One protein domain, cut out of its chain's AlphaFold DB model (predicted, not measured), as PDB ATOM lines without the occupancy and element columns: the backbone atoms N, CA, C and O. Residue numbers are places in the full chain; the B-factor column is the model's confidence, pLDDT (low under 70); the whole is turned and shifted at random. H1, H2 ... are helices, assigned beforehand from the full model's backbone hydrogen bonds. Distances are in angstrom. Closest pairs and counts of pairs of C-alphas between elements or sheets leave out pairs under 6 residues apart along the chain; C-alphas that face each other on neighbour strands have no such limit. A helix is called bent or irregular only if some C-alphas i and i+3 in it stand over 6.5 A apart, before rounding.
ATOM      1  N   ALA A   2      40.751 -37.744   0.711       62.91
ATOM      2  CA  ALA A   2      40.398 -36.699   1.695       62.91
ATOM      3  C   ALA A   2      39.327 -37.098   2.745       62.91
ATOM      4  O   ALA A   2      39.463 -36.757   3.914       62.91
ATOM      5  N   GLN A   3      38.309 -37.877   2.355       65.94
ATOM      6  CA  GLN A   3      37.253 -38.368   3.262       65.94
ATOM      7  C   GLN A   3      37.787 -39.323   4.354       65.94
ATOM      8  O   GLN A   3      37.391 -39.229   5.511       65.94
ATOM      9  N   ALA A   4      38.747 -40.197   4.021       71.94
ATOM     10  CA  ALA A   4      39.353 -41.124   4.982       71.94
ATOM     11  C   ALA A   4      40.301 -40.409   5.965       71.94
ATOM     12  O   ALA A   4      40.340 -40.748   7.148       71.94
ATOM     13  N   SER A   5      41.026 -39.386   5.501       81.25
ATOM     14  CA  SER A   5      41.929 -38.596   6.349       81.25
ATOM     15  C   SER A   5      41.186 -37.807   7.433       81.25
ATOM     16  O   SER A   5      41.675 -37.718   8.560       81.25
ATOM     17  N   GLY A   6      39.997 -37.274   7.121       86.31
ATOM     18  CA  GLY A   6      39.158 -36.568   8.095       86.31
ATOM     19  C   GLY A   6      38.673 -37.477   9.230       86.31
ATOM     20  O   GLY A   6      38.791 -37.118  10.400       86.31
ATOM     21  N   LEU A   7      38.217 -38.688   8.895       87.81
ATOM     22  CA  LEU A   7      37.766 -39.677   9.882       87.81
ATOM     23  C   LEU A   7      38.894 -40.097  10.838       87.81
ATOM     24  O   LEU A   7      38.697 -40.080  12.050       87.81
ATOM     25  N   ILE A   8      40.096 -40.388  10.322       88.44
ATOM     26  CA  ILE A   8      41.254 -40.776  11.153       88.44
ATOM     27  C   ILE A   8      41.632 -39.665  12.144       88.44
ATOM     28  O   ILE A   8      41.941 -39.942  13.307       88.44
ATOM     29  N   ALA A   9      41.599 -38.403  11.706       88.81
ATOM     30  CA  ALA A   9      41.913 -37.267  12.567       88.81
ATOM     31  C   ALA A   9      40.908 -37.128  13.721       88.81
ATOM     32  O   ALA A   9      41.321 -36.965  14.873       88.81
ATOM     33  N   ILE A  10      39.610 -37.249  13.426       93.62
ATOM     34  CA  ILE A  10      38.537 -37.172  14.425       93.62
ATOM     35  C   ILE A  10      38.650 -38.327  15.420       93.62
ATOM     36  O   ILE A  10      38.654 -38.086  16.625       93.62
ATOM     37  N   THR A  11      38.819 -39.566  14.947       92.44
ATOM     38  CA  THR A  11      38.980 -40.732  15.828       92.44
ATOM     39  C   THR A  11      40.154 -40.552  16.789       92.44
ATOM     40  O   THR A  11      40.022 -40.854  17.974       92.44
ATOM     41  N   ARG A  12      41.284 -40.005  16.321       89.19
ATOM     42  CA  ARG A  12      42.443 -39.737  17.183       89.19
ATOM     43  C   ARG A  12      42.163 -38.651  18.222       89.19
ATOM     44  O   ARG A  12      42.563 -38.813  19.370       89.19
ATOM     45  N   GLN A  13      41.507 -37.555  17.838       94.00
ATOM     46  CA  GLN A  13      41.179 -36.470  18.771       94.00
ATOM     47  C   GLN A  13      40.179 -36.928  19.837       94.00
ATOM     48  O   GLN A  13      40.430 -36.750  21.026       94.00
ATOM     49  N   VAL A  14      39.090 -37.584  19.422       95.94
ATOM     50  CA  VAL A  14      38.070 -38.115  20.337       95.94
ATOM     51  C   VAL A  14      38.666 -39.192  21.241       95.94
ATOM     52  O   VAL A  14      38.475 -39.140  22.453       95.94
ATOM     53  N   GLY A  15      39.440 -40.126  20.680       92.56
ATOM     54  CA  GLY A  15      40.128 -41.161  21.451       92.56
ATOM     55  C   GLY A  15      41.129 -40.584  22.454       92.56
ATOM     56  O   GLY A  15      41.198 -41.058  23.585       92.56
ATOM     57  N   GLY A  16      41.854 -39.526  22.078       93.00
ATOM     58  CA  GLY A  16      42.765 -38.811  22.972       93.00
ATOM     59  C   GLY A  16      42.038 -38.177  24.158       93.00
ATOM     60  O   GLY A  16      42.386 -38.449  25.305       93.00
ATOM     61  N   SER A  17      40.988 -37.394  23.896       96.50
ATOM     62  CA  SER A  17      40.191 -36.758  24.955       96.50
ATOM     63  C   SER A  17      39.495 -37.782  25.855       96.50
ATOM     64  O   SER A  17      39.492 -37.628  27.075       96.50
ATOM     65  N   PHE A  18      38.954 -38.857  25.274       95.88
ATOM     66  CA  PHE A  18      38.348 -39.952  26.028       95.88
ATOM     67  C   PHE A  18      39.367 -40.649  26.936       95.88
ATOM     68  O   PHE A  18      39.088 -40.871  28.112       95.88
ATOM     69  N   GLY A  19      40.566 -40.942  26.423       94.62
ATOM     70  CA  GLY A  19      41.645 -41.546  27.206       94.62
ATOM     71  C   GLY A  19      42.056 -40.681  28.399       94.62
ATOM     72  O   GLY A  19      42.182 -41.192  29.510       94.62
ATOM     73  N   VAL A  20      42.187 -39.364  28.201       95.94
ATOM     74  CA  VAL A  20      42.490 -38.419  29.291       95.94
ATOM     75  C   VAL A  20      41.371 -38.396  30.335       95.94
ATOM     76  O   VAL A  20      41.657 -38.461  31.529       95.94
ATOM     77  N   ALA A  21      40.104 -38.355  29.914       97.38
ATOM     78  CA  ALA A  21      38.965 -38.365  30.835       97.38
ATOM     79  C   ALA A  21      38.882 -39.669  31.649       97.38
ATOM     80  O   ALA A  21      38.632 -39.646  32.859       97.38
ATOM     81  N   LEU A  22      39.140 -40.806  31.001       97.25
ATOM     82  CA  LEU A  22      39.173 -42.115  31.642       97.25
ATOM     83  C   LEU A  22      40.295 -42.181  32.684       97.25
ATOM     84  O   LEU A  22      40.038 -42.538  33.834       97.25
ATOM     85  N   LEU A  23      41.519 -41.786  32.320       97.44
ATOM     86  CA  LEU A  23      42.648 -41.756  33.255       97.44
ATOM     87  C   LEU A  23      42.413 -40.774  34.406       97.44
ATOM     88  O   LEU A  23      42.720 -41.108  35.547       97.44
ATOM     89  N   GLY A  24      41.812 -39.611  34.142       97.81
ATOM     90  CA  GLY A  24      41.420 -38.656  35.180       97.81
ATOM     91  C   GLY A  24      40.406 -39.242  36.165       97.81
ATOM     92  O   GLY A  24      40.541 -39.067  37.374       97.81
ATOM     93  N   THR A  25      39.435 -40.013  35.671       98.06
ATOM     94  CA  THR A  25      38.458 -40.711  36.522       98.06
ATOM     95  C   THR A  25      39.135 -41.767  37.398       98.06
ATOM     96  O   THR A  25      38.883 -41.820  38.603       98.06
ATOM     97  N   ILE A  26      40.034 -42.574  36.822       97.94
ATOM     98  CA  ILE A  26      40.816 -43.571  37.573       97.94
ATOM     99  C   ILE A  26      41.672 -42.887  38.640       97.94
ATOM    100  O   ILE A  26      41.680 -43.338  39.784       97.94
ATOM    101  N   LEU A  27      42.349 -41.793  38.287       98.31
ATOM    102  CA  LEU A  27      43.194 -41.031  39.201       98.31
ATOM    103  C   LEU A  27      42.406 -40.573  40.431       98.31
ATOM    104  O   LEU A  27      42.844 -40.807  41.554       98.31
ATOM    105  N   ILE A  28      41.220 -39.988  40.230       98.25
ATOM    106  CA  ILE A  28      40.359 -39.530  41.330       98.25
ATOM    107  C   ILE A  28      39.941 -40.707  42.219       98.25
ATOM    108  O   ILE A  28      40.085 -40.638  43.440       98.25
ATOM    109  N   GLN A  29      39.467 -41.810  41.632       98.25
ATOM    110  CA  GLN A  29      39.048 -42.981  42.411       98.25
ATOM    111  C   GLN A  29      40.208 -43.592  43.208       98.25
ATOM    112  O   GLN A  29      40.044 -43.939  44.379       98.25
ATOM    113  N   ARG A  30      41.397 -43.690  42.604       98.12
ATOM    114  CA  ARG A  30      42.596 -44.223  43.265       98.12
ATOM    115  C   ARG A  30      43.119 -43.285  44.342       98.12
ATOM    116  O   ARG A  30      43.528 -43.759  45.396       98.12
ATOM    117  N   GLN A  31      43.033 -41.974  44.142       98.12
ATOM    118  CA  GLN A  31      43.380 -41.001  45.174       98.12
ATOM    119  C   GLN A  31      42.461 -41.140  46.392       98.12
ATOM    120  O   GLN A  31      42.954 -41.143  47.521       98.12
ATOM    121  N   ILE A  32      41.149 -41.294  46.185       97.25
ATOM    122  CA  ILE A  32      40.186 -41.530  47.275       97.25
ATOM    123  C   ILE A  32      40.531 -42.829  48.013       97.25
ATOM    124  O   ILE A  32      40.612 -42.833  49.242       97.25
ATOM    125  N   PHE A  33      40.801 -43.906  47.272       97.56
ATOM    126  CA  PHE A  33      41.203 -45.194  47.835       97.56
ATOM    127  C   PHE A  33      42.466 -45.083  48.702       97.56
ATOM    128  O   PHE A  33      42.442 -45.455  49.874       97.56
ATOM    129  N   HIS A  34      43.550 -44.509  48.170       97.62
ATOM    130  CA  HIS A  34      44.808 -44.356  48.907       97.62
ATOM    131  C   HIS A  34      44.668 -43.420  50.107       97.62
ATOM    132  O   HIS A  34      45.261 -43.676  51.151       97.62
ATOM    133  N   THR A  35      43.834 -42.382  50.007       95.81
ATOM    134  CA  THR A  35      43.536 -41.495  51.144       95.81
ATOM    135  C   THR A  35      42.854 -42.267  52.274       95.81
ATOM    136  O   THR A  35      43.228 -42.099  53.436       95.81
ATOM    137  N   ALA A  36      41.898 -43.145  51.952       95.25
ATOM    138  CA  ALA A  36      41.215 -43.976  52.941       95.25
ATOM    139  C   ALA A  36      42.161 -44.995  53.599       95.25
ATOM    140  O   ALA A  36      42.174 -45.107  54.823       95.25
ATOM    141  N   ILE A  37      42.990 -45.685  52.807       94.94
ATOM    142  CA  ILE A  37      43.975 -46.662  53.308       94.94
ATOM    143  C   ILE A  37      44.995 -45.989  54.233       94.94
ATOM    144  O   ILE A  37      45.239 -46.459  55.346       94.94
ATOM    145  N   ILE A  38      45.561 -44.857  53.806       92.50
ATOM    146  CA  ILE A  38      46.497 -44.082  54.625       92.50
ATOM    147  C   ILE A  38      45.810 -43.630  55.918       92.50
ATOM    148  O   ILE A  38      46.370 -43.818  56.995       92.50
ATOM    149  N   GLY A  39      44.581 -43.112  55.836       90.12
ATOM    150  CA  GLY A  39      43.790 -42.720  57.003       90.12
ATOM    151  C   GLY A  39      43.590 -43.853  58.013       90.12
ATOM    152  O   GLY A  39      43.762 -43.637  59.210       90.12
ATOM    153  N   GLN A  40      43.297 -45.067  57.542       89.31
ATOM    154  CA  GLN A  40      43.134 -46.254  58.391       89.31
ATOM    155  C   GLN A  40      44.442 -46.694  59.060       89.31
ATOM    156  O   GLN A  40      44.418 -47.199  60.179       89.31
ATOM    157  N   SER A  41      45.587 -46.490  58.400       87.25
ATOM    158  CA  SER A  41      46.902 -46.828  58.962       87.25
ATOM    159  C   SER A  41      47.400 -45.858  60.039       87.25
ATOM    160  O   SER A  41      48.354 -46.167  60.756       87.25
ATOM    161  N   ILE A  42      46.776 -44.685  60.180       86.75
ATOM    162  CA  ILE A  42      47.184 -43.691  61.175       86.75
ATOM    163  C   ILE A  42      46.594 -44.053  62.533       86.75
ATOM    164  O   ILE A  42      45.399 -43.906  62.784       86.75
ATOM    165  N   GLN A  43      47.468 -44.435  63.459       87.19
ATOM    166  CA  GLN A  43      47.103 -44.583  64.861       87.19
ATOM    167  C   GLN A  43      47.384 -43.274  65.606       87.19
ATOM    168  O   GLN A  43      48.531 -42.954  65.934       87.19
ATOM    169  N   THR A  44      46.324 -42.514  65.888       79.50
ATOM    170  CA  THR A  44      46.391 -41.191  66.543       79.50
ATOM    171  C   THR A  44      46.973 -41.239  67.960       79.50
ATOM    172  O   THR A  44      47.548 -40.259  68.434       79.50
ATOM    173  N   GLY A  45      46.869 -42.387  68.632       82.38
ATOM    174  CA  GLY A  45      47.493 -42.639  69.934       82.38
ATOM    175  C   GLY A  45      48.967 -43.052  69.867       82.38
ATOM    176  O   GLY A  45      49.588 -43.213  70.914       82.38
ATOM    177  N   SER A  46      49.544 -43.253  68.676       88.00
ATOM    178  CA  SER A  46      50.937 -43.698  68.579       88.00
ATOM    179  C   SER A  46      51.916 -42.583  68.980       88.00
ATOM    180  O   SER A  46      51.705 -41.416  68.624       88.00
ATOM    181  N   PRO A  47      53.034 -42.921  69.652       87.38
ATOM    182  CA  PRO A  47      54.082 -41.954  69.973       87.38
ATOM    183  C   PRO A  47      54.640 -41.248  68.732       87.38
ATOM    184  O   PRO A  47      54.943 -40.060  68.784       87.38
ATOM    185  N   VAL A  48      54.723 -41.962  67.603       88.25
ATOM    186  CA  VAL A  48      55.203 -41.419  66.324       88.25
ATOM    187  C   VAL A  48      54.279 -40.309  65.828       88.25
ATOM    188  O   VAL A  48      54.751 -39.211  65.544       88.25
ATOM    189  N   PHE A  49      52.965 -40.554  65.790       87.69
ATOM    190  CA  PHE A  49      51.995 -39.549  65.352       87.69
ATOM    191  C   PHE A  49      52.025 -38.302  66.243       87.69
ATOM    192  O   PHE A  49      52.078 -37.181  65.738       87.69
ATOM    193  N   GLN A  50      52.053 -38.491  67.565       89.94
ATOM    194  CA  GLN A  50      52.112 -37.385  68.525       89.94
ATOM    195  C   GLN A  50      53.414 -36.585  68.403       89.94
ATOM    196  O   GLN A  50      53.399 -35.354  68.471       89.94
ATOM    197  N   HIS A  51      54.545 -37.256  68.181       90.75
ATOM    198  CA  HIS A  51      55.827 -36.591  67.976       90.75
ATOM    199  C   HIS A  51      55.848 -35.776  66.674       90.75
ATOM    200  O   HIS A  51      56.253 -34.609  66.679       90.75
ATOM    201  N   SER A  52      55.343 -36.344  65.573       88.69
ATOM    202  CA  SER A  52      55.189 -35.622  64.307       88.69
ATOM    203  C   SER A  52      54.275 -34.411  64.474       88.69
ATOM    204  O   SER A  52      54.664 -33.301  64.114       88.69
ATOM    205  N   LEU A  53      53.098 -34.584  65.081       90.25
ATOM    206  CA  LEU A  53      52.136 -33.502  65.289       90.25
ATOM    207  C   LEU A  53      52.729 -32.349  66.111       90.25
ATOM    208  O   LEU A  53      52.604 -31.189  65.719       90.25
ATOM    209  N   ASN A  54      53.431 -32.656  67.204       90.12
ATOM    210  CA  ASN A  54      54.105 -31.645  68.020       90.12
ATOM    211  C   ASN A  54      55.234 -30.929  67.263       90.12
ATOM    212  O   ASN A  54      55.419 -29.721  67.433       90.12
ATOM    213  N   SER A  55      55.958 -31.642  66.397       90.12
ATOM    214  CA  SER A  55      56.995 -31.050  65.542       90.12
ATOM    215  C   SER A  55      56.390 -30.049  64.553       90.12
ATOM    216  O   SER A  55      56.845 -28.907  64.474       90.12
ATOM    217  N   TYR A  56      55.296 -30.424  63.878       88.81
ATOM    218  CA  TYR A  56      54.556 -29.520  62.991       88.81
ATOM    219  C   TYR A  56      53.938 -28.336  63.745       88.81
ATOM    220  O   TYR A  56      53.974 -27.217  63.241       88.81
ATOM    221  N   ALA A  57      53.427 -28.536  64.963       89.12
ATOM    222  CA  ALA A  57      52.875 -27.451  65.779       89.12
ATOM    223  C   ALA A  57      53.963 -26.473  66.243       89.12
ATOM    224  O   ALA A  57      53.739 -25.265  66.310       89.12
ATOM    225  N   THR A  58      55.159 -26.979  66.543       88.88
ATOM    226  CA  THR A  58      56.317 -26.143  66.883       88.88
ATOM    227  C   THR A  58      56.773 -25.329  65.676       88.88
ATOM    228  O   THR A  58      56.977 -24.123  65.800       88.88
ATOM    229  N   PHE A  59      56.836 -25.952  64.498       88.50
ATOM    230  CA  PHE A  59      57.122 -25.264  63.241       88.50
ATOM    231  C   PHE A  59      56.072 -24.189  62.908       88.50
ATOM    232  O   PHE A  59      56.426 -23.057  62.590       88.50
ATOM    233  N   ALA A  60      54.782 -24.509  63.051       86.50
ATOM    234  CA  ALA A  60      53.690 -23.566  62.819       86.50
ATOM    235  C   ALA A  60      53.766 -22.353  63.762       86.50
ATOM    236  O   ALA A  60      53.641 -21.219  63.302       86.50
ATOM    237  N   LYS A  61      54.057 -22.565  65.057       86.81
ATOM    238  CA  LYS A  61      54.317 -21.467  66.009       86.81
ATOM    239  C   LYS A  61      55.498 -20.601  65.578       86.81
ATOM    240  O   LYS A  61      55.398 -19.381  65.626       86.81
ATOM    241  N   ALA A  62      56.597 -21.219  65.145       85.75
ATOM    242  CA  ALA A  62      57.779 -20.487  64.694       85.75
ATOM    243  C   ALA A  62      57.481 -19.609  63.465       85.75
ATOM    244  O   ALA A  62      57.962 -18.482  63.396       85.75
ATOM    245  N   MET A  63      56.651 -20.087  62.531       83.88
ATOM    246  CA  MET A  63      56.213 -19.302  61.368       83.88
ATOM    247  C   MET A  63      55.220 -18.186  61.714       83.88
ATOM    248  O   MET A  63      55.261 -17.129  61.091       83.88
ATOM    249  N   ALA A  64      54.308 -18.420  62.662       81.38
ATOM    250  CA  ALA A  64      53.255 -17.467  63.018       81.38
ATOM    251  C   ALA A  64      53.716 -16.365  63.996       81.38
ATOM    252  O   ALA A  64      53.008 -15.376  64.181       81.38
ATOM    253  N   GLY A  65      54.899 -16.515  64.603       72.56
ATOM    254  CA  GLY A  65      55.452 -15.577  65.580       72.56
ATOM    255  C   GLY A  65      54.977 -15.831  67.017       72.56
ATOM    256  O   GLY A  65      54.036 -16.581  67.276       72.56
ATOM    257  N   SER A  66      55.654 -15.195  67.980       63.91
ATOM    258  CA  SER A  66      55.558 -15.461  69.428       63.91
ATOM    259  C   SER A  66      54.169 -15.260  70.059       63.91
ATOM    260  O   SER A  66      53.967 -15.640  71.210       63.91
ATOM    261  N   SER A  67      53.224 -14.656  69.339       64.94
ATOM    262  CA  SER A  67      51.853 -14.376  69.787       64.94
ATOM    263  C   SER A  67      50.835 -15.453  69.391       64.94
ATOM    264  O   SER A  67      49.680 -15.381  69.814       64.94
ATOM    265  N   ALA A  68      51.225 -16.456  68.599       66.12
ATOM    266  CA  ALA A  68      50.310 -17.506  68.167       66.12
ATOM    267  C   ALA A  68      49.943 -18.446  69.329       66.12
ATOM    268  O   ALA A  68      50.795 -19.128  69.907       66.12
ATOM    269  N   HIS A  69      48.649 -18.522  69.649       79.56
ATOM    270  CA  HIS A  69      48.140 -19.448  70.658       79.56
ATOM    271  C   HIS A  69      48.472 -20.899  70.278       79.56
ATOM    272  O   HIS A  69      48.227 -21.330  69.151       79.56
ATOM    273  N   PHE A  70      48.967 -21.688  71.238       80.44
ATOM    274  CA  PHE A  70      49.366 -23.085  71.011       80.44
ATOM    275  C   PHE A  70      48.277 -23.929  70.337       80.44
ATOM    276  O   PHE A  70      48.568 -24.726  69.449       80.44
ATOM    277  N   TYR A  71      47.020 -23.702  70.715       83.56
ATOM    278  CA  TYR A  71      45.868 -24.371  70.122       83.56
ATOM    279  C   TYR A  71      45.730 -24.104  68.613       83.56
ATOM    280  O   TYR A  71      45.498 -25.032  67.841       83.56
ATOM    281  N   GLN A  72      45.941 -22.860  68.168       86.19
ATOM    282  CA  GLN A  72      45.880 -22.506  66.744       86.19
ATOM    283  C   GLN A  72      46.991 -23.204  65.954       86.19
ATOM    284  O   GLN A  72      46.750 -23.736  64.872       86.19
ATOM    285  N   ALA A  73      48.192 -23.276  66.527       86.50
ATOM    286  CA  ALA A  73      49.305 -23.977  65.903       86.50
ATOM    287  C   ALA A  73      49.092 -25.495  65.818       86.50
ATOM    288  O   ALA A  73      49.538 -26.118  64.857       86.50
ATOM    289  N   LEU A  74      48.389 -26.097  66.785       87.50
ATOM    290  CA  LEU A  74      48.012 -27.511  66.727       87.50
ATOM    291  C   LEU A  74      47.023 -27.777  65.581       87.50
ATOM    292  O   LEU A  74      47.217 -28.718  64.816       87.50
ATOM    293  N   LEU A  75      45.999 -26.932  65.423       89.12
ATOM    294  CA  LEU A  75      45.050 -27.040  64.307       89.12
ATOM    295  C   LEU A  75      45.752 -26.880  62.951       89.12
ATOM    296  O   LEU A  75      45.489 -27.637  62.015       89.12
ATOM    297  N   GLN A  76      46.689 -25.936  62.853       89.88
ATOM    298  CA  GLN A  76      47.503 -25.762  61.652       89.88
ATOM    299  C   GLN A  76      48.401 -26.978  61.389       89.88
ATOM    300  O   GLN A  76      48.509 -27.435  60.255       89.88
ATOM    301  N   ALA A  77      49.007 -27.558  62.424       89.94
ATOM    302  CA  ALA A  77      49.802 -28.774  62.292       89.94
ATOM    303  C   ALA A  77      48.975 -29.960  61.773       89.94
ATOM    304  O   ALA A  77      49.434 -30.700  60.901       89.94
ATOM    305  N   GLN A  78      47.741 -30.114  62.261       89.94
ATOM    306  CA  GLN A  78      46.814 -31.141  61.782       89.94
ATOM    307  C   GLN A  78      46.458 -30.940  60.305       89.94
ATOM    308  O   GLN A  78      46.485 -31.904  59.538       89.94
ATOM    309  N   SER A  79      46.176 -29.705  59.877       91.25
ATOM    310  CA  SER A  79      45.855 -29.424  58.471       91.25
ATOM    311  C   SER A  79      47.059 -29.629  57.544       91.25
ATOM    312  O   SER A  79      46.905 -30.159  56.440       91.25
ATOM    313  N   MET A  80      48.267 -29.288  58.002       91.75
ATOM    314  CA  MET A  80      49.516 -29.542  57.277       91.75
ATOM    315  C   MET A  80      49.772 -31.041  57.102       91.75
ATOM    316  O   MET A  80      50.048 -31.482  55.986       91.75
ATOM    317  N   LEU A  81      49.630 -31.824  58.176       90.69
ATOM    318  CA  LEU A  81      49.741 -33.283  58.124       90.69
ATOM    319  C   LEU A  81      48.692 -33.890  57.190       90.69
ATOM    320  O   LEU A  81      49.041 -34.679  56.314       90.69
ATOM    321  N   GLY A  82      47.428 -33.477  57.308       91.25
ATOM    322  CA  GLY A  82      46.355 -33.930  56.419       91.25
ATOM    323  C   GLY A  82      46.649 -33.623  54.948       91.25
ATOM    324  O   GLY A  82      46.525 -34.494  54.089       91.25
ATOM    325  N   SER A  83      47.135 -32.415  54.659       92.62
ATOM    326  CA  SER A  83      47.525 -32.007  53.304       92.62
ATOM    327  C   SER A  83      48.712 -32.814  52.773       92.62
ATOM    328  O   SER A  83      48.758 -33.144  51.588       92.62
ATOM    329  N   TYR A  84      49.681 -33.141  53.629       92.81
ATOM    330  CA  TYR A  84      50.817 -33.983  53.265       92.81
ATOM    331  C   TYR A  84      50.371 -35.406  52.906       92.81
ATOM    332  O   TYR A  84      50.764 -35.933  51.867       92.81
ATOM    333  N   LEU A  85      49.489 -35.998  53.712       92.88
ATOM    334  CA  LEU A  85      48.942 -37.334  53.468       92.88
ATOM    335  C   LEU A  85      48.109 -37.376  52.180       92.88
ATOM    336  O   LEU A  85      48.261 -38.300  51.385       92.88
ATOM    337  N   ALA A  86      47.305 -36.342  51.921       94.06
ATOM    338  CA  ALA A  86      46.550 -36.218  50.674       94.06
ATOM    339  C   ALA A  86      47.471 -36.150  49.441       94.06
ATOM    340  O   ALA A  86      47.186 -36.770  48.416       94.06
ATOM    341  N   LYS A  87      48.609 -35.447  49.541       95.94
ATOM    342  CA  LYS A  87      49.631 -35.433  48.479       95.94
ATOM    343  C   LYS A  87      50.258 -36.811  48.276       95.94
ATOM    344  O   LYS A  87      50.447 -37.215  47.134       95.94
ATOM    345  N   GLN A  88      50.544 -37.546  49.351       96.06
ATOM    346  CA  GLN A  88      51.068 -38.912  49.245       96.06
ATOM    347  C   GLN A  88      50.063 -39.857  48.574       96.06
ATOM    348  O   GLN A  88      50.433 -40.608  47.672       96.06
ATOM    349  N   ALA A  89      48.780 -39.767  48.937       97.19
ATOM    350  CA  ALA A  89      47.715 -40.521  48.277       97.19
ATOM    351  C   ALA A  89      47.620 -40.200  46.777       97.19
ATOM    352  O   ALA A  89      47.463 -41.102  45.956       97.19
ATOM    353  N   TYR A  90      47.755 -38.923  46.414       97.69
ATOM    354  CA  TYR A  90      47.770 -38.483  45.020       97.69
ATOM    355  C   TYR A  90      48.956 -39.059  44.233       97.69
ATOM    356  O   TYR A  90      48.771 -39.552  43.123       97.69
ATOM    357  N   VAL A  91      50.161 -39.066  44.813       97.88
ATOM    358  CA  VAL A  91      51.350 -39.663  44.178       97.88
ATOM    359  C   VAL A  91      51.163 -41.166  43.949       97.88
ATOM    360  O   VAL A  91      51.470 -41.659  42.862       97.88
ATOM    361  N   GLN A  92      50.611 -41.897  44.923       97.56
ATOM    362  CA  GLN A  92      50.312 -43.323  44.747       97.56
ATOM    363  C   GLN A  92      49.249 -43.563  43.667       97.56
ATOM    364  O   GLN A  92      49.401 -44.458  42.839       97.56
ATOM    365  N   ALA A  93      48.222 -42.716  43.602       97.81
ATOM    366  CA  ALA A  93      47.209 -42.792  42.556       97.81
ATOM    367  C   ALA A  93      47.785 -42.531  41.150       97.81
ATOM    368  O   ALA A  93      47.428 -43.226  40.200       97.81
ATOM    369  N   ILE A  94      48.719 -41.580  41.013       97.81
ATOM    370  CA  ILE A  94      49.459 -41.360  39.760       97.81
ATOM    371  C   ILE A  94      50.250 -42.611  39.369       97.81
ATOM    372  O   ILE A  94      50.241 -42.998  38.199       97.81
ATOM    373  N   ASN A  95      50.926 -43.252  40.324       97.94
ATOM    374  CA  ASN A  95      51.676 -44.478  40.064       97.94
ATOM    375  C   ASN A  95      50.766 -45.595  39.515       97.94
ATOM    376  O   ASN A  95      51.122 -46.255  38.539       97.94
ATOM    377  N   ASP A  96      49.556 -45.745  40.059       97.56
ATOM    378  CA  ASP A  96      48.562 -46.687  39.527       97.56
ATOM    379  C   ASP A  96      48.155 -46.335  38.084       97.56
ATOM    380  O   ASP A  96      48.076 -47.212  37.220       97.56
ATOM    381  N   CYS A  97      47.949 -45.048  37.782       97.12
ATOM    382  CA  CYS A  97      47.655 -44.588  36.421       97.12
ATOM    383  C   CYS A  97      48.802 -44.867  35.437       97.12
ATOM    384  O   CYS A  97      48.536 -45.196  34.275       97.12
ATOM    385  N   TYR A  98      50.063 -44.776  35.875       96.94
ATOM    386  CA  TYR A  98      51.213 -45.157  35.050       96.94
ATOM    387  C   TYR A  98      51.182 -46.640  34.696       96.94
ATOM    388  O   TYR A  98      51.347 -46.977  33.522       96.94
ATOM    389  N   TRP A  99      50.897 -47.515  35.662       97.75
ATOM    390  CA  TRP A  99      50.746 -48.947  35.395       97.75
ATOM    391  C   TRP A  99      49.611 -49.233  34.410       97.75
ATOM    392  O   TRP A  99      49.818 -49.951  33.431       97.75
ATOM    393  N   VAL A 100      48.441 -48.617  34.600       96.38
ATOM    394  CA  VAL A 100      47.306 -48.746  33.665       96.38
ATOM    395  C   VAL A 100      47.702 -48.308  32.253       96.38
ATOM    396  O   VAL A 100      47.440 -49.020  31.282       96.38
ATOM    397  N   THR A 101      48.376 -47.164  32.128       95.38
ATOM    398  CA  THR A 101      48.812 -46.629  30.830       95.38
ATOM    399  C   THR A 101      49.879 -47.514  30.186       95.38
ATOM    400  O   THR A 101      49.850 -47.719  28.970       95.38
ATOM    401  N   ALA A 102      50.790 -48.089  30.975       95.81
ATOM    402  CA  ALA A 102      51.804 -49.020  30.494       95.81
ATOM    403  C   ALA A 102      51.163 -50.281  29.897       95.81
ATOM    404  O   ALA A 102      51.473 -50.642  28.760       95.81
ATOM    405  N   PHE A 103      50.209 -50.900  30.601       95.75
ATOM    406  CA  PHE A 103      49.479 -52.062  30.084       95.75
ATOM    407  C   PHE A 103      48.650 -51.731  28.843       95.75
ATOM    408  O   PHE A 103      48.682 -52.488  27.873       95.75
ATOM    409  N   LEU A 104      47.961 -50.587  28.832       93.56
ATOM    410  CA  LEU A 104      47.194 -50.135  27.670       93.56
ATOM    411  C   LEU A 104      48.097 -49.933  26.443       93.56
ATOM    412  O   LEU A 104      47.755 -50.342  25.333       93.56
ATOM    413  N   THR A 105      49.275 -49.344  26.649       92.81
ATOM    414  CA  THR A 105      50.261 -49.116  25.585       92.81
ATOM    415  C   THR A 105      50.824 -50.435  25.062       92.81
ATOM    416  O   THR A 105      50.869 -50.644  23.850       92.81
ATOM    417  N   LEU A 106      51.197 -51.359  25.955       93.50
ATOM    418  CA  LEU A 106      51.658 -52.699  25.577       93.50
ATOM    419  C   LEU A 106      50.592 -53.453  24.772       93.50
ATOM    420  O   LEU A 106      50.906 -54.008  23.719       93.50
ATOM    421  N   ALA A 107      49.330 -53.404  25.207       92.06
ATOM    422  CA  ALA A 107      48.209 -54.005  24.489       92.06
ATOM    423  C   ALA A 107      48.031 -53.418  23.077       92.06
ATOM    424  O   ALA A 107      47.726 -54.158  22.145       92.06
ATOM    425  N   GLY A 108      48.269 -52.114  22.895       88.88
ATOM    426  CA  GLY A 108      48.231 -51.455  21.584       88.88
ATOM    427  C   GLY A 108      49.414 -51.795  20.666       88.88
ATOM    428  O   GLY A 108      49.254 -51.831  19.446       88.88
ATOM    429  N   ILE A 109      50.593 -52.086  21.223       89.31
ATOM    430  CA  ILE A 109      51.799 -52.433  20.449       89.31
ATOM    431  C   ILE A 109      51.695 -53.839  19.834       89.31
ATOM    432  O   ILE A 109      52.111 -54.036  18.690       89.31
ATOM    433  N   ILE A 110      51.118 -54.807  20.553       86.06
ATOM    434  CA  ILE A 110      50.991 -56.210  20.110       86.06
ATOM    435  C   ILE A 110      50.378 -56.345  18.699       86.06
ATOM    436  O   ILE A 110      51.028 -56.936  17.832       86.06
ATOM    437  N   PRO A 111      49.186 -55.791  18.397       82.88
ATOM    438  CA  PRO A 111      48.599 -55.908  17.065       82.88
ATOM    439  C   PRO A 111      49.442 -55.203  15.997       82.88
ATOM    440  O   PRO A 111      49.589 -55.728  14.895       82.88
ATOM    441  N   VAL A 112      50.064 -54.061  16.313       85.75
ATOM    442  CA  VAL A 112      50.937 -53.341  15.367       85.75
ATOM    443  C   VAL A 112      52.136 -54.200  14.958       85.75
ATOM    444  O   VAL A 112      52.468 -54.269  13.772       85.75
ATOM    445  N   LEU A 113      52.764 -54.886  15.918       83.50
ATOM    446  CA  LEU A 113      53.867 -55.807  15.641       83.50
ATOM    447  C   LEU A 113      53.398 -57.009  14.811       83.50
ATOM    448  O   LEU A 113      54.028 -57.327  13.802       83.50
ATOM    449  N   LEU A 114      52.265 -57.623  15.167       83.50
ATOM    450  CA  LEU A 114      51.705 -58.771  14.439       83.50
ATOM    451  C   LEU A 114      51.379 -58.439  12.973       83.50
ATOM    452  O   LEU A 114      51.699 -59.225  12.078       83.50
ATOM    453  N   PHE A 115      50.797 -57.268  12.698       78.00
ATOM    454  CA  PHE A 115      50.483 -56.852  11.327       78.00
ATOM    455  C   PHE A 115      51.727 -56.455  10.516       78.00
ATOM    456  O   PHE A 115      51.760 -56.706   9.309       78.00
ATOM    457  N   ARG A 116      52.779 -55.901  11.139       68.00
ATOM    458  CA  ARG A 116      54.033 -55.568  10.430       68.00
ATOM    459  C   ARG A 116      54.858 -56.784  10.007       68.00
ATOM    460  O   ARG A 116      55.625 -56.676   9.055       68.00
ATOM    461  N   ILE A 117      54.707 -57.929  10.668       59.16
ATOM    462  CA  ILE A 117      55.457 -59.148  10.321       59.16
ATOM    463  C   ILE A 117      54.923 -59.788   9.025       59.16
ATOM    464  O   ILE A 117      55.686 -60.407   8.286       59.16
ATOM    465  N   LYS A 118      53.642 -59.590   8.682       55.72
ATOM    466  CA  LYS A 118      53.019 -60.214   7.498       55.72
ATOM    467  C   LYS A 118      53.335 -59.554   6.146       55.72
ATOM    468  O   LYS A 118      52.993 -60.136   5.123       55.72
ATOM    469  N   THR A 119      53.972 -58.383   6.087       54.91
ATOM    470  CA  THR A 119      54.133 -57.622   4.826       54.91
ATOM    471  C   THR A 119      55.473 -57.798   4.101       54.91
ATOM    472  O   THR A 119      55.726 -57.094   3.125       54.91
TER     473      THR A 119
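AT A GLANCE: This is residues 2 to 119 of the 127 residues of an uncharacterized protein of Firmicutes bacterium (UniProt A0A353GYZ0). Two long helices, H3 and H1, cross as a slender X, running opposite ways, and the shorter H2 lies across the first part of H3 at one end of the model. Beyond the crossing, residues 2 to 18 of H1 and residues 102 to 119, nearly all in H3, stick out as two free arms at the other end. The printed part has 118 residues with three named helices in the order H1, H2, H3 and no named strand; its class is all helix. The whole is extended, with a radius of gyration of the C-alphas of 23.8 A and spans of 75 by 30 by 19 A.

IN THESE COORDINATES: Start with the longest helix, H3, residues 70 to 117: find C-alpha 70 at (49.366, -23.085, 71.011), from where it runs 70.9 A to C-alpha 117 at (55.457, -59.148, 10.321). H3 is neither bent nor irregular, but only just: C-alphas 108 and 111 are 6.4 A apart. Next find C-alpha 2 at (40.398, -36.699, 1.695), where H1, residues 2 to 41, begins; it ends 58.5 A away at C-alpha 41. Then look at residues 47 to 64 for H2, which is 25.5 A long.

HOW THE PARTS SIT: Look first at residues 85 to 97 of H3, the part that touches H1, and at residues 23 to 38 of H1, the part that touches H3. The closest C-alphas of the two helices are those of His 34 and Ala 89, 4.9 A apart. H1 and H3 stand at a steep tilt of 39 degrees and run opposite ways. Now move to residues 70 to 81 of H3, which touch residues 53 to 61 of H2. Here the closest C-alphas are those of Ala 57 and Ala 77, 4.8 A apart. The lines of H2 and H3 are only just about perpendicular, at 71 degrees. H1 and H2 are apart, though they follow each other in the chain. In the backbone of H2 every O i to N i+4 pair is within hydrogen-bond range; in H1 it is 35 of 36 and in H3 42 of 44.

THE WHOLE: The two C-alphas farthest apart are those of Ser 67 and Thr 119, at 78.1 A. Without residues 2 to 18 and 102 to 119, which stand free, the body has 83 residues and spans 52 by 26 by 14 A. The printed part has no cut, and both links, H1 to H2 and H2 to H3, are tight, with 5 residues each. The mean pLDDT of the printed part is 88.9; look for values under 70 at residues 2 to 3, 66 to 68 and 116 to 119.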